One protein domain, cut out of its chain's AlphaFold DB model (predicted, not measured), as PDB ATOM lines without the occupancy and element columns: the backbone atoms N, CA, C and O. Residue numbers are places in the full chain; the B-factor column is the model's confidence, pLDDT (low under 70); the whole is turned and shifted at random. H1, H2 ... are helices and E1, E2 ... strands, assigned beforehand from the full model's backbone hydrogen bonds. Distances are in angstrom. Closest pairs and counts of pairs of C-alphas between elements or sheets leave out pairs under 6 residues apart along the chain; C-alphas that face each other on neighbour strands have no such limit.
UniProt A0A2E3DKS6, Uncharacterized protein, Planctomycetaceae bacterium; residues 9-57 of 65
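Overview. This is residues 9 to 57 of the 65 residues of an uncharacterized protein of Planctomycetaceae bacterium (UniProt A0A2E3DKS6). Two helices, H1 and H2, meet near their ends in a corner, and a bare strip of chain, residues 32 to 35, joins them to a small sheet of three strands with no helix packed on it. The sheet makes one end of the long axis and the helix corner the other, while residues 9 to 18 of H1 stick out from the body. The printed part has 49 residues, in the order H1, H2, E1, E2, E3; the sheet's order is E1, E2, E3, antiparallel throughout, and the class is mixed. The whole is extended, with a radius of gyration of the C-alphas of 15.7 A, and flat, spanning 41 by 26 by 13 A.

Along the chain. H1, residues 9 to 20, begins at C-alpha 9 (39.377, 6.546, -19.034) and is 16.5 A long from first to last C-alpha. H2, residues 24 to 31, is 10.5 A long. E1, residues 36 to 40, is 12.2 A long and begins at C-alpha 36 (24.997, 2.286, 3.934). E2, residues 45 to 49, measures 13.0 A. E3, residues 54 to 56, measures 6.9 A and ends at C-alpha 56 (17.014, 6.357, 11.229).

Arrangement. H1 and H2 are close but not clearly touching; their closest C-alphas, of Arg 19 and Phe 27, are 7.6 A apart. They run opposite ways at a steep tilt of 50 degrees. In both, every O i to N i+4 pair is within hydrogen-bond range. Neither helix is on the sheet. E1, E2 and E3 form a meander, each strand the antiparallel neighbour of the one before. The hairpin E1 and E2 has N 38 and O 47 within hydrogen-bond range at 2.8 A; the hairpin E2 and E3 has N 48 and O 55 at 2.8 A.

Size, cuts and confidence. The two farthest C-alphas, of Glu 21 and Lys 42, are 41.5 A apart. The printed part has no cut, and its four links are tight. Residues 51 to 57 of the model have pLDDT under 70.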
ATOM      1  N   VAL A   9      39.463   7.665 -18.081       92.69
ATOM      2  CA  VAL A   9      39.377   6.546 -19.034       92.69
ATOM      3  C   VAL A   9      40.125   5.317 -18.511       92.69
ATOM      4  O   VAL A   9      39.584   4.214 -18.536       92.69
ATOM      5  N   GLN A  10      41.335   5.500 -17.972       91.19
ATOM      6  CA  GLN A  10      42.119   4.409 -17.382       91.19
ATOM      7  C   GLN A  10      41.427   3.809 -16.153       91.19
ATOM      8  O   GLN A  10      41.440   2.593 -15.965       91.19
ATOM      9  N   ILE A  11      40.788   4.646 -15.330       89.50
ATOM     10  CA  ILE A  11      39.986   4.187 -14.189       89.50
ATOM     11  C   ILE A  11      38.802   3.355 -14.687       89.50
ATOM     12  O   ILE A  11      38.586   2.248 -14.195       89.50
ATOM     13  N   GLN A  12      38.059   3.853 -15.677       87.69
ATOM     14  CA  GLN A  12      36.898   3.160 -16.230       87.69
ATOM     15  C   GLN A  12      37.275   1.790 -16.804       87.69
ATOM     16  O   GLN A  12      36.619   0.797 -16.486       87.69
ATOM     17  N   GLN A  13      38.346   1.734 -17.595       92.31
ATOM     18  CA  GLN A  13      38.825   0.503 -18.215       92.31
ATOM     19  C   GLN A  13      39.240  -0.526 -17.159       92.31
ATOM     20  O   GLN A  13      38.771  -1.662 -17.183       92.31
ATOM     21  N   ARG A  14      39.999  -0.102 -16.143       89.62
ATOM     22  CA  ARG A  14      40.403  -0.975 -15.035       89.62
ATOM     23  C   ARG A  14      39.215  -1.461 -14.203       89.62
ATOM     24  O   ARG A  14      39.169  -2.616 -13.792       89.62
ATOM     25  N   CYS A  15      38.225  -0.603 -13.956       86.81
ATOM     26  CA  CYS A  15      36.988  -1.013 -13.293       86.81
ATOM     27  C   CYS A  15      36.209  -2.046 -14.118       86.81
ATOM     28  O   CYS A  15      35.560  -2.913 -13.537       86.81
ATOM     29  N   GLN A  16      36.252  -1.953 -15.448       85.31
ATOM     30  CA  GLN A  16      35.599  -2.906 -16.335       85.31
ATOM     31  C   GLN A  16      36.319  -4.257 -16.353       85.31
ATOM     32  O   GLN A  16      35.655  -5.279 -16.224       85.31
ATOM     33  N   GLU A  17      37.652  -4.268 -16.415       89.44
ATOM     34  CA  GLU A  17      38.467  -5.487 -16.290       89.44
ATOM     35  C   GLU A  17      38.153  -6.232 -14.987       89.44
ATOM     36  O   GLU A  17      37.777  -7.400 -15.019       89.44
ATOM     37  N   ILE A  18      38.160  -5.518 -13.854       83.75
ATOM     38  CA  ILE A  18      37.813  -6.088 -12.543       83.75
ATOM     39  C   ILE A  18      36.412  -6.711 -12.552       83.75
ATOM     40  O   ILE A  18      36.212  -7.766 -11.960       83.75
ATOM     41  N   ARG A  19      35.425  -6.060 -13.182       78.44
ATOM     42  CA  ARG A  19      34.046  -6.575 -13.244       78.44
ATOM     43  C   ARG A  19      33.915  -7.789 -14.158       78.44
ATOM     44  O   ARG A  19      33.098  -8.654 -13.866       78.44
ATOM     45  N   ASN A  20      34.683  -7.845 -15.244       81.69
ATOM     46  CA  ASN A  20      34.653  -8.957 -16.193       81.69
ATOM     47  C   ASN A  20      35.233 -10.247 -15.600       81.69
ATOM     48  O   ASN A  20      34.844 -11.333 -16.015       81.69
ATOM     49  N   GLU A  21      36.137 -10.137 -14.625       87.75
ATOM     50  CA  GLU A  21      36.703 -11.285 -13.907       87.75
ATOM     51  C   GLU A  21      35.772 -11.847 -12.823       87.75
ATOM     52  O   GLU A  21      36.061 -12.894 -12.245       87.75
ATOM     53  N   TRP A  22      34.653 -11.181 -12.522       83.94
ATOM     54  CA  TRP A  22      33.718 -11.683 -11.522       83.94
ATOM     55  C   TRP A  22      32.928 -12.867 -12.061       83.94
ATOM     56  O   TRP A  22      32.305 -12.813 -13.121       83.94
ATOM     57  N   THR A  23      32.860 -13.921 -11.257       86.69
ATOM     58  CA  THR A  23      31.874 -14.979 -11.463       86.69
ATOM     59  C   THR A  23      30.451 -14.423 -11.324       86.69
ATOM     60  O   THR A  23      30.214 -13.407 -10.662       86.69
ATOM     61  N   ALA A  24      29.460 -15.109 -11.902       85.06
ATOM     62  CA  ALA A  24      28.055 -14.698 -11.797       85.06
ATOM     63  C   ALA A  24      27.584 -14.547 -10.332       85.06
ATOM     64  O   ALA A  24      26.811 -13.640 -10.010       85.06
ATOM     65  N   ASP A  25      28.092 -15.390  -9.430       87.00
ATOM     66  CA  ASP A  25      27.794 -15.328  -7.998       87.00
ATOM     67  C   ASP A  25      28.453 -14.137  -7.299       87.00
ATOM     68  O   ASP A  25      27.853 -13.532  -6.404       87.00
ATOM     69  N   GLU A  26      29.681 -13.783  -7.683       84.81
ATOM     70  CA  GLU A  26      30.361 -12.593  -7.169       84.81
ATOM     71  C   GLU A  26      29.678 -11.322  -7.647       84.81
ATOM     72  O   GLU A  26      29.445 -10.421  -6.838       84.81
ATOM     73  N   PHE A  27      29.295 -11.271  -8.922       82.50
ATOM     74  CA  PHE A  27      28.517 -10.167  -9.460       82.50
ATOM     75  C   PHE A  27      27.209  -9.999  -8.682       82.50
ATOM     76  O   PHE A  27      26.922  -8.908  -8.196       82.50
ATOM     77  N   ARG A  28      26.453 -11.083  -8.463       80.31
ATOM     78  CA  ARG A  28      25.200 -11.039  -7.692       80.31
ATOM     79  C   ARG A  28      25.412 -10.531  -6.262       80.31
ATOM     80  O   ARG A  28      24.687  -9.648  -5.819       80.31
ATOM     81  N   ARG A  29      26.416 -11.048  -5.542       83.50
ATOM     82  CA  ARG A  29      26.708 -10.651  -4.149       83.50
ATOM     83  C   ARG A  29      27.204  -9.211  -4.023       83.50
ATOM     84  O   ARG A  29      26.929  -8.551  -3.021       83.50
ATOM     85  N   ARG A  30      27.978  -8.729  -4.996       81.88
ATOM     86  CA  ARG A  30      28.577  -7.386  -4.964       81.88
ATOM     87  C   ARG A  30      27.617  -6.305  -5.446       81.88
ATOM     88  O   ARG A  30      27.657  -5.213  -4.889       81.88
ATOM     89  N   SER A  31      26.770  -6.624  -6.421       78.38
ATOM     90  CA  SER A  31      25.734  -5.729  -6.952       78.38
ATOM     91  C   SER A  31      24.461  -5.718  -6.104       78.38
ATOM     92  O   SER A  31      23.594  -4.879  -6.331       78.38
ATOM     93  N   ALA A  32      24.331  -6.631  -5.132       79.06
ATOM     94  CA  ALA A  32      23.225  -6.615  -4.183       79.06
ATOM     95  C   ALA A  32      23.177  -5.261  -3.446       79.06
ATOM     96  O   ALA A  32      24.220  -4.812  -2.956       79.06
ATOM     97  N   PRO A  33      21.998  -4.619  -3.339       74.12
ATOM     98  CA  PRO A  33      21.825  -3.411  -2.546       74.12
ATOM     99  C   PRO A  33      22.357  -3.606  -1.128       74.12
ATOM    100  O   PRO A  33      22.021  -4.579  -0.452       74.12
ATOM    101  N   LYS A  34      23.202  -2.682  -0.671       75.81
ATOM    102  CA  LYS A  34      23.736  -2.692   0.693       75.81
ATOM    103  C   LYS A  34      23.205  -1.490   1.441       75.81
ATOM    104  O   LYS A  34      23.169  -0.389   0.901       75.81
ATOM    105  N   SER A  35      22.840  -1.714   2.696       80.62
ATOM    106  CA  SER A  35      22.533  -0.620   3.610       80.62
ATOM    107  C   SER A  35      23.825   0.133   3.918       80.62
ATOM    108  O   SER A  35      24.774  -0.455   4.439       80.62
ATOM    109  N   LEU A  36      23.879   1.420   3.587       81.69
ATOM    110  CA  LEU A  36      24.997   2.286   3.934       81.69
ATOM    111  C   LEU A  36      24.686   2.999   5.248       81.69
ATOM    112  O   LEU A  36      23.748   3.792   5.315       81.69
ATOM    113  N   ALA A  37      25.483   2.741   6.283       83.94
ATOM    114  CA  ALA A  37      25.421   3.511   7.518       83.94
ATOM    115  C   ALA A  37      26.094   4.874   7.309       83.94
ATOM    116  O   ALA A  37      27.283   4.945   7.000       83.94
ATOM    117  N   VAL A  38      25.347   5.957   7.498       85.56
ATOM    118  CA  VAL A  38      25.843   7.329   7.385       85.56
ATOM    119  C   VAL A  38      25.622   8.051   8.705       85.56
ATOM    120  O   VAL A  38      24.526   8.046   9.265       85.56
ATOM    121  N   TRP A  39      26.671   8.693   9.210       88.81
ATOM    122  CA  TRP A  39      26.553   9.596  10.345       88.81
ATOM    123  C   TRP A  39      25.928  10.914   9.884       88.81
ATOM    124  O   TRP A  39      26.434  11.540   8.954       88.81
ATOM    125  N   MET A  40      24.849  11.357  10.535       86.88
ATOM    126  CA  MET A  40      24.199  12.641  10.262       86.88
ATOM    127  C   MET A  40      24.527  13.653  11.367       86.88
ATOM    128  O   MET A  40      23.865  13.651  12.410       86.88
ATOM    129  N   PRO A  41      25.493  14.574  11.158       86.50
ATOM    130  CA  PRO A  41      25.977  15.460  12.219       86.50
ATOM    131  C   PRO A  41      24.890  16.373  12.791       86.50
ATOM    132  O   PRO A  41      24.799  16.531  14.005       86.50
ATOM    133  N   LYS A  42      24.013  16.915  11.932       89.88
ATOM    134  CA  LYS A  42      22.910  17.807  12.340       89.88
ATOM    135  C   LYS A  42      21.901  17.127  13.271       89.88
ATOM    136  O   LYS A  42      21.287  17.792  14.093       89.88
ATOM    137  N   LEU A  43      21.742  15.811  13.138       85.62
ATOM    138  CA  LEU A  43      20.784  15.011  13.906       85.62
ATOM    139  C   LEU A  43      21.456  14.173  15.003       85.62
ATOM    140  O   LEU A  43      20.758  13.459  15.726       85.62
ATOM    141  N   ARG A  44      22.795  14.246  15.100       86.62
ATOM    142  CA  ARG A  44      23.656  13.486  16.022       86.62
ATOM    143  C   ARG A  44      23.275  12.005  16.108       86.62
ATOM    144  O   ARG A  44      23.225  11.433  17.194       86.62
ATOM    145  N   ARG A  45      22.974  11.395  14.960       85.81
ATOM    146  CA  ARG A  45      22.552   9.992  14.861       85.81
ATOM    147  C   ARG A  45      23.081   9.338  13.598       85.81
ATOM    148  O   ARG A  45      23.354  10.013  12.604       85.81
ATOM    149  N   TRP A  46      23.173   8.017  13.642       84.88
ATOM    150  CA  TRP A  46      23.385   7.204  12.456       84.88
ATOM    151  C   TRP A  46      22.065   7.025  11.689       84.88
ATOM    152  O   TRP A  46      20.978   7.039  12.271       84.88
ATOM    153  N   ALA A  47      22.155   6.865  10.377       83.06
ATOM    154  CA  ALA A  47      21.056   6.433   9.523       83.06
ATOM    155  C   ALA A  47      21.536   5.365   8.555       83.06
ATOM    156  O   ALA A  47      22.718   5.318   8.222       83.06
ATOM    157  N   PHE A  48      20.607   4.537   8.094       81.06
ATOM    158  CA  PHE A  48      20.837   3.619   6.995       81.06
ATOM    159  C   PHE A  48      20.189   4.162   5.732       81.06
ATOM    160  O   PHE A  48      18.998   4.467   5.711       81.06
ATOM    161  N   LEU A  49      20.989   4.260   4.679       74.31
ATOM    162  CA  LEU A  49      20.508   4.450   3.323       74.31
ATOM    163  C   LEU A  49      20.423   3.072   2.679       74.31
ATOM    164  O   LEU A  49      21.438   2.391   2.533       74.31
ATOM    165  N   THR A  50      19.222   2.653   2.326       73.94
ATOM    166  CA  THR A  50      19.004   1.510   1.439       73.94
ATOM    167  C   THR A  50      18.714   2.030   0.034       73.94
ATOM    168  O   THR A  50      18.572   3.236  -0.164       73.94
ATOM    169  N   HIS A  51      18.667   1.139  -0.957       66.94
ATOM    170  CA  HIS A  51      18.320   1.534  -2.325       66.94
ATOM    171  C   HIS A  51      16.922   2.177  -2.396       66.94
ATOM    172  O   HIS A  51      16.719   3.098  -3.182       66.94
ATOM    173  N   ASP A  52      15.998   1.735  -1.541       63.81
ATOM    174  CA  ASP A  52      14.588   2.122  -1.622       63.81
ATOM    175  C   ASP A  52      14.177   3.125  -0.532       63.81
ATOM    176  O   ASP A  52      13.250   3.906  -0.732       63.81
ATOM    177  N   GLU A  53      14.873   3.157   0.612       58.44
ATOM    178  CA  GLU A  53      14.450   3.937   1.782       58.44
ATOM    179  C   GLU A  53      15.609   4.463   2.647       58.44
ATOM    180  O   GLU A  53      16.688   3.865   2.735       58.44
ATOM    181  N   VAL A  54      15.347   5.565   3.360       58.66
ATOM    182  CA  VAL A  54      16.218   6.131   4.403       58.66
ATOM    183  C   VAL A  54      15.619   5.843   5.781       58.66
ATOM    184  O   VAL A  54      14.584   6.402   6.135       58.66
ATOM    185  N   GLY A  55      16.288   5.009   6.579       65.19
ATOM    186  CA  GLY A  55      15.892   4.685   7.953       65.19
ATOM    187  C   GLY A  55      16.796   5.354   8.991       65.19
ATOM    188  O   GLY A  55      18.013   5.421   8.820       65.19
ATOM    189  N   LEU A  56      16.231   5.843  10.098       64.69
ATOM    190  CA  LEU A  56      17.014   6.357  11.229       64.69
ATOM    191  C   LEU A  56      17.367   5.221  12.190       64.69
ATOM    192  O   LEU A  56      16.496   4.444  12.576       64.69
ATOM    193  N   LEU A  57      18.623   5.164  12.635       56.91
ATOM    194  CA  LEU A  57      18.999   4.282  13.734       56.91
ATOM    195  C   LEU A  57      18.533   4.890  15.056       56.91
ATOM    196  O   LEU A  57      18.980   5.972  15.449       56.91
TER     197      LEU A  57